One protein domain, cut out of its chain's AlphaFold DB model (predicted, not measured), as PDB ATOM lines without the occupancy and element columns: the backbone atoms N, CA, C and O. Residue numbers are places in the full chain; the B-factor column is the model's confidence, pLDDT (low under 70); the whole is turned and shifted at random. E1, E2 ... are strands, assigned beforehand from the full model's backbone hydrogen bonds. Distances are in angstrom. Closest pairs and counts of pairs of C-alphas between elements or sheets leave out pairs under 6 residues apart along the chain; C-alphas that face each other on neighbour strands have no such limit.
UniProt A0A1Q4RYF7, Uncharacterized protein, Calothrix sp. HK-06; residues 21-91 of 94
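What this domain is: This is residues 21 to 91 of the 94 residues of an uncharacterized protein of Calothrix sp. HK-06 (UniProt A0A1Q4RYF7). What shape does the backbone make? The chain is wound in stacked turns, a short solenoid: E1, E2 and E3 go round once, E4, E5 and E6 follow them round in a second turn beside the first, and E7 joins the stack beside E4. What is it made of? The 71 printed residues hold seven named strands, E1 to E7 in chain order, and no named helix, an all-strand class; the sheets E1-E4-E7, E2-E5 and E3-E6 are parallel. How large is it? It is flat, 38 by 29 by 11 A, and only just compact, close to loose, with a radius of gyration of the C-alphas of 13.2 A.

Where its parts are: Where does the first turn run? E1, residues 21 to 25, spans 13.9 A from C-alpha 21 at (32.124, 55.210, -17.364); E2, residues 30 to 32, spans 7.3 A; E3, residues 36 to 46, spans 18.0 A and bends by 116 degrees at residue 41. What follows? E4, residues 50 to 55, spans 16.0 A; E5, residues 58 to 60, 7.2 A; E6, residues 64 to 75, 18.2 A, with a bend of 122 degrees at residue 69. Where is the last strand? E7, residues 85 to 90, spans 16.2 A and ends at C-alpha 90 at (30.082, 38.792, -15.430).

How they stand to each other: What pairs with E1? E4 is its parallel neighbour at 6 degrees, with N 23 and O 52 2.9 A apart; E4, an inner strand, also has E7 at 5 degrees, with N 53 and O 87 at 2.9 A. And the other sheets? E2 and E5 are parallel at 5 degrees, with N 31 and O 58 at 3.0 A; E3 and E6 at 1 degree, with N 38 and O 65 at 2.9 A. Which strands stay apart? Among them are E1 and E6, and E3 and E5.

The domain as a whole: How far does it reach? The C-alphas of Gly 28 and Asp 70, the two farthest apart, are 40.4 A apart. Is it unbroken? The printed part has no cut; E6 to E7 is a short link of 9 residues, and the other links are tight. How confident is the model? The mean pLDDT of the printed part is 84.2, and no printed residue is under 70.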
ATOM      1  N   ALA A  21      33.560  55.467 -17.330       73.75
ATOM      2  CA  ALA A  21      32.124  55.210 -17.364       73.75
ATOM      3  C   ALA A  21      31.863  53.779 -16.898       73.75
ATOM      4  O   ALA A  21      32.539  52.844 -17.339       73.75
ATOM      5  N   PHE A  22      30.887  53.630 -16.005       78.44
ATOM      6  CA  PHE A  22      30.591  52.384 -15.309       78.44
ATOM      7  C   PHE A  22      29.103  52.082 -15.415       78.44
ATOM      8  O   PHE A  22      28.284  52.958 -15.158       78.44
ATOM      9  N   THR A  23      28.758  50.854 -15.775       76.38
ATOM     10  CA  THR A  23      27.383  50.348 -15.751       76.38
ATOM     11  C   THR A  23      27.372  49.050 -14.962       76.38
ATOM     12  O   THR A  23      28.201  48.187 -15.221       76.38
ATOM     13  N   ASP A  24      26.449  48.899 -14.011       79.19
ATOM     14  CA  ASP A  24      26.389  47.708 -13.163       79.19
ATOM     15  C   ASP A  24      24.944  47.208 -13.022       79.19
ATOM     16  O   ASP A  24      24.048  47.962 -12.635       79.19
ATOM     17  N   LEU A  25      24.714  45.920 -13.293       79.31
ATOM     18  CA  LEU A  25      23.504  45.221 -12.853       79.31
ATOM     19  C   LEU A  25      23.737  44.660 -11.448       79.31
ATOM     20  O   LEU A  25      24.574  43.780 -11.257       79.31
ATOM     21  N   LEU A  26      23.002  45.169 -10.458       80.12
ATOM     22  CA  LEU A  26      23.162  44.767  -9.058       80.12
ATOM     23  C   LEU A  26      22.718  43.318  -8.791       80.12
ATOM     24  O   LEU A  26      21.936  42.728  -9.543       80.12
ATOM     25  N   ARG A  27      23.188  42.766  -7.663       76.69
ATOM     26  CA  ARG A  27      22.820  41.422  -7.185       76.69
ATOM     27  C   ARG A  27      21.306  41.255  -7.089       76.69
ATOM     28  O   ARG A  27      20.596  42.152  -6.644       76.69
ATOM     29  N   GLY A  28      20.819  40.089  -7.509       73.12
ATOM     30  CA  GLY A  28      19.384  39.788  -7.585       73.12
ATOM     31  C   GLY A  28      18.673  40.396  -8.800       73.12
ATOM     32  O   GLY A  28      17.526  40.041  -9.065       73.12
ATOM     33  N   GLY A  29      19.345  41.256  -9.574       73.12
ATOM     34  CA  GLY A  29      18.871  41.689 -10.882       73.12
ATOM     35  C   GLY A  29      18.825  40.521 -11.869       73.12
ATOM     36  O   GLY A  29      19.686  39.640 -11.850       73.12
ATOM     37  N   ILE A  30      17.815  40.512 -12.737       76.62
ATOM     38  CA  ILE A  30      17.703  39.565 -13.850       76.62
ATOM     39  C   ILE A  30      17.621  40.387 -15.133       76.62
ATOM     40  O   ILE A  30      16.709  41.205 -15.272       76.62
ATOM     41  N   GLY A  31      18.557  40.186 -16.060       73.88
ATOM     42  CA  GLY A  31      18.564  40.897 -17.339       73.88
ATOM     43  C   GLY A  31      19.954  41.250 -17.860       73.88
ATOM     44  O   GLY A  31      20.944  40.606 -17.534       73.88
ATOM     45  N   LYS A  32      20.011  42.263 -18.726       77.31
ATOM     46  CA  LYS A  32      21.251  42.800 -19.293       77.31
ATOM     47  C   LYS A  32      21.686  44.028 -18.479       77.31
ATOM     48  O   LYS A  32      20.856  44.897 -18.222       77.31
ATOM     49  N   GLY A  33      22.952  44.089 -18.076       77.62
ATOM     50  CA  GLY A  33      23.597  45.278 -17.535       77.62
ATOM     51  C   GLY A  33      23.678  46.390 -18.579       77.62
ATOM     52  O   GLY A  33      23.287  46.212 -19.736       77.62
ATOM     53  N   GLY A  34      24.095  47.575 -18.146       80.50
ATOM     54  CA  GLY A  34      24.075  48.748 -19.016       80.50
ATOM     55  C   GLY A  34      25.054  48.623 -20.184       80.50
ATOM     56  O   GLY A  34      26.125  48.036 -20.063       80.50
ATOM     57  N   ASP A  35      24.679  49.192 -21.325       85.81
ATOM     58  CA  ASP A  35      25.596  49.361 -22.449       85.81
ATOM     59  C   ASP A  35      26.331  50.701 -22.321       85.81
ATOM     60  O   ASP A  35      25.744  51.712 -21.928       85.81
ATOM     61  N   ILE A  36      27.608  50.730 -22.697       83.75
ATOM     62  CA  ILE A  36      28.394  51.962 -22.814       83.75
ATOM     63  C   ILE A  36      28.645  52.212 -24.295       83.75
ATOM     64  O   ILE A  36      29.275  51.398 -24.966       83.75
ATOM     65  N   GLN A  37      28.197  53.359 -24.803       87.75
ATOM     66  CA  GLN A  37      28.491  53.796 -26.164       87.75
ATOM     67  C   GLN A  37      29.221  55.137 -26.139       87.75
ATOM     68  O   GLN A  37      28.705  56.127 -25.626       87.75
ATOM     69  N   VAL A  38      30.421  55.171 -26.715       84.31
ATOM     70  CA  VAL A  38      31.251  56.375 -26.819       84.31
ATOM     71  C   VAL A  38      31.462  56.693 -28.291       84.31
ATOM     72  O   VAL A  38      31.949  55.850 -29.036       84.31
ATOM     73  N   THR A  39      31.121  57.913 -28.703       89.88
ATOM     74  CA  THR A  39      31.470  58.452 -30.026       89.88
ATOM     75  C   THR A  39      32.312  59.703 -29.830       89.88
ATOM     76  O   THR A  39      31.871  60.643 -29.174       89.88
ATOM     77  N   THR A  40      33.537  59.711 -30.352       87.19
ATOM     78  CA  THR A  40      34.484  60.822 -30.180       87.19
ATOM     79  C   THR A  40      35.409  60.959 -31.391       87.19
ATOM     80  O   THR A  40      35.513  60.059 -32.221       87.19
ATOM     81  N   ASN A  41      36.118  62.082 -31.496       92.56
ATOM     82  CA  ASN A  41      37.238  62.202 -32.430       92.56
ATOM     83  C   ASN A  41      38.438  61.392 -31.924       92.56
ATOM     84  O   ASN A  41      38.906  60.479 -32.597       92.56
ATOM     85  N   SER A  42      38.862  61.647 -30.688       89.75
ATOM     86  CA  SER A  42      39.958  60.935 -30.034       89.75
ATOM     87  C   SER A  42      39.542  60.484 -28.641       89.75
ATOM     88  O   SER A  42      38.870  61.215 -27.913       89.75
ATOM     89  N   LEU A  43      39.976  59.290 -28.253       88.31
ATOM     90  CA  LEU A  43      39.833  58.751 -26.908       88.31
ATOM     91  C   LEU A  43      41.217  58.544 -26.294       88.31
ATOM     92  O   LEU A  43      42.087  57.922 -26.898       88.31
ATOM     93  N   THR A  44      41.405  59.014 -25.062       88.62
ATOM     94  CA  THR A  44      42.559  58.645 -24.239       88.62
ATOM     95  C   THR A  44      42.082  58.135 -22.886       88.62
ATOM     96  O   THR A  44      41.493  58.884 -22.114       88.62
ATOM     97  N   LEU A  45      42.362  56.865 -22.599       86.94
ATOM     98  CA  LEU A  45      42.280  56.288 -21.264       86.94
ATOM     99  C   LEU A  45      43.689  56.275 -20.681       86.94
ATOM    100  O   LEU A  45      44.575  55.578 -21.184       86.94
ATOM    101  N   SER A  46      43.908  57.072 -19.643       85.44
ATOM    102  CA  SER A  46      45.204  57.143 -18.978       85.44
ATOM    103  C   SER A  46      45.089  57.163 -17.471       85.44
ATOM    104  O   SER A  46      44.021  57.476 -16.957       85.44
ATOM    105  N   ASN A  47      46.193  56.873 -16.775       84.06
ATOM    106  CA  ASN A  47      46.269  56.925 -15.311       84.06
ATOM    107  C   ASN A  47      45.106  56.154 -14.664       84.06
ATOM    108  O   ASN A  47      44.341  56.711 -13.886       84.06
ATOM    109  N   GLY A  48      44.932  54.885 -15.048       81.38
ATOM    110  CA  GLY A  48      43.895  54.006 -14.498       81.38
ATOM    111  C   GLY A  48      42.482  54.262 -15.024       81.38
ATOM    112  O   GLY A  48      41.531  53.797 -14.401       81.38
ATOM    113  N   GLY A  49      42.322  54.981 -16.139       86.69
ATOM    114  CA  GLY A  49      41.006  55.277 -16.702       86.69
ATOM    115  C   GLY A  49      40.302  54.045 -17.290       86.69
ATOM    116  O   GLY A  49      40.902  53.303 -18.070       86.69
ATOM    117  N   GLN A  50      39.036  53.809 -16.933       88.19
ATOM    118  CA  GLN A  50      38.309  52.584 -17.289       88.19
ATOM    119  C   GLN A  50      36.929  52.839 -17.894       88.19
ATOM    120  O   GLN A  50      36.144  53.618 -17.369       88.19
ATOM    121  N   PHE A  51      36.581  52.087 -18.935       88.44
ATOM    122  CA  PHE A  51      35.178  51.822 -19.252       88.44
ATOM    123  C   PHE A  51      34.822  50.431 -18.759       88.44
ATOM    124  O   PHE A  51      35.516  49.473 -19.095       88.44
ATOM    125  N   ARG A  52      33.769  50.308 -17.952       87.62
ATOM    126  CA  ARG A  52      33.384  49.024 -17.370       87.62
ATOM    127  C   ARG A  52      31.876  48.800 -17.412       87.62
ATOM    128  O   ARG A  52      31.105  49.633 -16.953       87.62
ATOM    129  N   ALA A  53      31.481  47.643 -17.923       86.31
ATOM    130  CA  ALA A  53      30.121  47.135 -17.858       86.31
ATOM    131  C   ALA A  53      30.122  45.838 -17.051       86.31
ATOM    132  O   ALA A  53      30.856  44.910 -17.392       86.31
ATOM    133  N   SER A  54      29.349  45.777 -15.971       84.19
ATOM    134  CA  SER A  54      29.311  44.624 -15.075       84.19
ATOM    135  C   SER A  54      27.889  44.124 -14.836       84.19
ATOM    136  O   SER A  54      26.925  44.889 -14.801       84.19
ATOM    137  N   SER A  55      27.748  42.820 -14.604       85.94
ATOM    138  CA  SER A  55      26.546  42.240 -14.000       85.94
ATOM    139  C   SER A  55      26.919  41.349 -12.829       85.94
ATOM    140  O   SER A  55      27.646  40.377 -13.001       85.94
ATOM    141  N   PHE A  56      26.355  41.666 -11.666       81.94
ATOM    142  CA  PHE A  56      26.360  40.855 -10.447       81.94
ATOM    143  C   PHE A  56      25.037  40.086 -10.263       81.94
ATOM    144  O   PHE A  56      24.800  39.471  -9.221       81.94
ATOM    145  N   GLY A  57      24.126  40.195 -11.235       77.19
ATOM    146  CA  GLY A  57      22.847  39.493 -11.296       77.19
ATOM    147  C   GLY A  57      22.855  38.360 -12.325       77.19
ATOM    148  O   GLY A  57      23.866  38.086 -12.970       77.19
ATOM    149  N   LYS A  58      21.703  37.708 -12.516       75.12
ATOM    150  CA  LYS A  58      21.543  36.664 -13.539       75.12
ATOM    151  C   LYS A  58      21.310  37.300 -14.909       75.12
ATOM    152  O   LYS A  58      20.248  37.873 -15.159       75.12
ATOM    153  N   GLY A  59      22.280  37.159 -15.807       78.81
ATOM    154  CA  GLY A  59      22.183  37.613 -17.192       78.81
ATOM    155  C   GLY A  59      23.494  38.199 -17.714       78.81
ATOM    156  O   GLY A  59      24.563  37.786 -17.286       78.81
ATOM    157  N   ASN A  60      23.421  39.115 -18.683       81.69
ATOM    158  CA  ASN A  60      24.593  39.652 -19.388       81.69
ATOM    159  C   ASN A  60      25.064  40.970 -18.736       81.69
ATOM    160  O   ASN A  60      24.230  41.731 -18.278       81.69
ATOM    161  N   ALA A  61      26.361  41.275 -18.711       79.81
ATOM    162  CA  ALA A  61      26.943  42.507 -18.173       79.81
ATOM    163  C   ALA A  61      26.653  43.757 -19.015       79.81
ATOM    164  O   ALA A  61      26.666  44.858 -18.477       79.81
ATOM    165  N   GLY A  62      26.359  43.579 -20.304       86.06
ATOM    166  CA  GLY A  62      26.240  44.673 -21.266       86.06
ATOM    167  C   GLY A  62      27.419  44.720 -22.237       86.06
ATOM    168  O   GLY A  62      28.364  43.943 -22.128       86.06
ATOM    169  N   ASN A  63      27.339  45.611 -23.222       87.44
ATOM    170  CA  ASN A  63      28.351  45.814 -24.252       87.44
ATOM    171  C   ASN A  63      29.008  47.187 -24.103       87.44
ATOM    172  O   ASN A  63      28.350  48.171 -23.769       87.44
ATOM    173  N   ILE A  64      30.290  47.275 -24.460       89.31
ATOM    174  CA  ILE A  64      30.997  48.550 -24.594       89.31
ATOM    175  C   ILE A  64      31.369  48.752 -26.062       89.31
ATOM    176  O   ILE A  64      32.132  47.968 -26.624       89.31
ATOM    177  N   LEU A  65      30.843  49.810 -26.676       90.38
ATOM    178  CA  LEU A  65      31.143  50.210 -28.046       90.38
ATOM    179  C   LEU A  65      31.830  51.576 -28.054       90.38
ATOM    180  O   LEU A  65      31.268  52.571 -27.601       90.38
ATOM    181  N   ILE A  66      33.034  51.626 -28.617       89.12
ATOM    182  CA  ILE A  66      33.816  52.854 -28.763       89.12
ATOM    183  C   ILE A  66      34.011  53.110 -30.251       89.12
ATOM    184  O   ILE A  66      34.640  52.315 -30.945       89.12
ATOM    185  N   ASN A  67      33.491  54.235 -30.724       90.31
ATOM    186  CA  ASN A  67      33.699  54.737 -32.069       90.31
ATOM    187  C   ASN A  67      34.548  56.014 -31.999       90.31
ATOM    188  O   ASN A  67      34.078  57.058 -31.542       90.31
ATOM    189  N   ALA A  68      35.812  55.914 -32.411       92.94
ATOM    190  CA  ALA A  68      36.751  57.029 -32.428       92.94
ATOM    191  C   ALA A  68      37.229  57.283 -33.860       92.94
ATOM    192  O   ALA A  68      37.678  56.354 -34.530       92.94
ATOM    193  N   ARG A  69      37.139  58.535 -34.320       95.81
ATOM    194  CA  ARG A  69      37.505  58.911 -35.695       95.81
ATOM    195  C   ARG A  69      39.012  58.870 -35.945       95.81
ATOM    196  O   ARG A  69      39.442  58.432 -37.005       95.81
ATOM    197  N   ASP A  70      39.784  59.370 -34.989       95.44
ATOM    198  CA  ASP A  70      41.203  59.668 -35.157       95.44
ATOM    199  C   ASP A  70      42.076  58.696 -34.367       95.44
ATOM    200  O   ASP A  70      42.918  58.006 -34.938       95.44
ATOM    201  N   THR A  71      41.911  58.641 -33.042       93.19
ATOM    202  CA  THR A  71      42.815  57.869 -32.180       93.19
ATOM    203  C   THR A  71      42.122  57.267 -30.967       93.19
ATOM    204  O   THR A  71      41.245  57.873 -30.352       93.19
ATOM    205  N   VAL A  72      42.584  56.078 -30.580       92.19
ATOM    206  CA  VAL A  72      42.310  55.460 -29.280       92.19
ATOM    207  C   VAL A  72      43.649  55.171 -28.615       92.19
ATOM    208  O   VAL A  72      44.448  54.395 -29.133       92.19
ATOM    209  N   SER A  73      43.909  55.805 -27.475       90.31
ATOM    210  CA  SER A  73      45.109  55.581 -26.671       90.31
ATOM    211  C   SER A  73      44.717  55.054 -25.298       90.31
ATOM    212  O   SER A  73      43.968  55.705 -24.576       90.31
ATOM    213  N   VAL A  74      45.226  53.883 -24.923       89.94
ATOM    214  CA  VAL A  74      45.036  53.302 -23.588       89.94
ATOM    215  C   VAL A  74      46.413  53.094 -22.978       89.94
ATOM    216  O   VAL A  74      47.207  52.321 -23.512       89.94
ATOM    217  N   LYS A  75      46.740  53.823 -21.906       87.56
ATOM    218  CA  LYS A  75      48.089  53.792 -21.322       87.56
ATOM    219  C   LYS A  75      48.122  54.078 -19.826       87.56
ATOM    220  O   LYS A  75      47.482  54.992 -19.334       87.56
ATOM    221  N   GLY A  76      48.975  53.368 -19.100       85.56
ATOM    222  CA  GLY A  76      49.221  53.637 -17.684       85.56
ATOM    223  C   GLY A  76      48.161  53.064 -16.742       85.56
ATOM    224  O   GLY A  76      47.141  52.507 -17.151       85.56
ATOM    225  N   ALA A  77      48.439  53.194 -15.454       83.25
ATOM    226  CA  ALA A  77      47.688  52.624 -14.348       83.25
ATOM    227  C   ALA A  77      47.875  53.524 -13.118       83.25
ATOM    228  O   ALA A  77      48.890  54.212 -13.028       83.25
ATOM    229  N   ILE A  78      46.921  53.524 -12.187       79.19
ATOM    230  CA  ILE A  78      47.095  54.180 -10.875       79.19
ATOM    231  C   ILE A  78      47.921  53.277  -9.951       79.19
ATOM    232  O   ILE A  78      48.710  53.750  -9.139       79.19
ATOM    233  N   SER A  79      47.756  51.963 -10.092       79.81
ATOM    234  CA  SER A  79      48.451  50.931  -9.324       79.81
ATOM    235  C   SER A  79      48.508  49.632 -10.134       79.81
ATOM    236  O   SER A  79      47.874  49.519 -11.184       79.81
ATOM    237  N   ASN A  80      49.178  48.603  -9.610       79.56
ATOM    238  CA  ASN A  80      49.191  47.267 -10.221       79.56
ATOM    239  C   ASN A  80      47.792  46.617 -10.306       79.56
ATOM    240  O   ASN A  80      47.639  45.598 -10.971       79.56
ATOM    241  N   THR A  81      46.782  47.184  -9.635       77.62
ATOM    242  CA  THR A  81      45.404  46.671  -9.599       77.62
ATOM    243  C   THR A  81      44.405  47.555 -10.345       77.62
ATOM    244  O   THR A  81      43.350  47.070 -10.746       77.62
ATOM    245  N   VAL A  82      44.729  48.831 -10.584       81.75
ATOM    246  CA  VAL A  82      43.867  49.782 -11.302       81.75
ATOM    247  C   VAL A  82      44.557  50.224 -12.587       81.75
ATOM    248  O   VAL A  82      45.211  51.267 -12.653       81.75
ATOM    249  N   ILE A  83      44.416  49.392 -13.618       85.75
ATOM    250  CA  ILE A  83      44.954  49.635 -14.962       85.75
ATOM    251  C   ILE A  83      43.956  50.393 -15.836       85.75
ATOM    252  O   ILE A  83      42.745  50.280 -15.639       85.75
ATOM    253  N   SER A  84      44.445  51.137 -16.827       88.88
ATOM    254  CA  SER A  84      43.554  51.713 -17.839       88.88
ATOM    255  C   SER A  84      43.043  50.617 -18.774       88.88
ATOM    256  O   SER A  84      43.819  49.748 -19.171       88.88
ATOM    257  N   GLY A  85      41.763  50.638 -19.145       89.62
ATOM    258  CA  GLY A  85      41.217  49.590 -20.008       89.62
ATOM    259  C   GLY A  85      39.709  49.626 -20.221       89.62
ATOM    260  O   GLY A  85      39.002  50.500 -19.726       89.62
ATOM    261  N   VAL A  86      39.227  48.643 -20.979       91.25
ATOM    262  CA  VAL A  86      37.809  48.437 -21.277       91.25
ATOM    263  C   VAL A  86      37.431  47.042 -20.801       91.25
ATOM    264  O   VAL A  86      38.020  46.060 -21.246       91.25
ATOM    265  N   PHE A  87      36.478  46.954 -19.876       87.62
ATOM    266  CA  PHE A  87      36.158  45.723 -19.160       87.62
ATOM    267  C   PHE A  87      34.676  45.397 -19.262       87.62
ATOM    268  O   PHE A  87      33.828  46.231 -18.968       87.62
ATOM    269  N   THR A  88      34.361  44.158 -19.617       87.75
ATOM    270  CA  THR A  88      33.018  43.599 -19.440       87.75
ATOM    271  C   THR A  88      33.124  42.454 -18.443       87.75
ATOM    272  O   THR A  88      33.946  41.562 -18.642       87.75
ATOM    273  N   ILE A  89      32.369  42.511 -17.345       84.81
ATOM    274  CA  ILE A  89      32.532  41.591 -16.213       84.81
ATOM    275  C   ILE A  89      31.200  40.937 -15.865       84.81
ATOM    276  O   ILE A  89      30.245  41.598 -15.468       84.81
ATOM    277  N   LEU A  90      31.162  39.613 -15.963       83.50
ATOM    278  CA  LEU A  90      30.082  38.792 -15.430       83.50
ATOM    279  C   LEU A  90      30.539  38.220 -14.092       83.50
ATOM    280  O   LEU A  90      31.468  37.415 -14.059       83.50
ATOM    281  N   GLU A  91      29.906  38.636 -13.000       70.25
ATOM    282  CA  GLU A  91      30.081  37.999 -11.697       70.25
ATOM    283  C   GLU A  91      28.868  37.109 -11.432       70.25
ATOM    284  O   GLU A  91      27.813  37.560 -10.978       70.25
TER     285      GLU A  91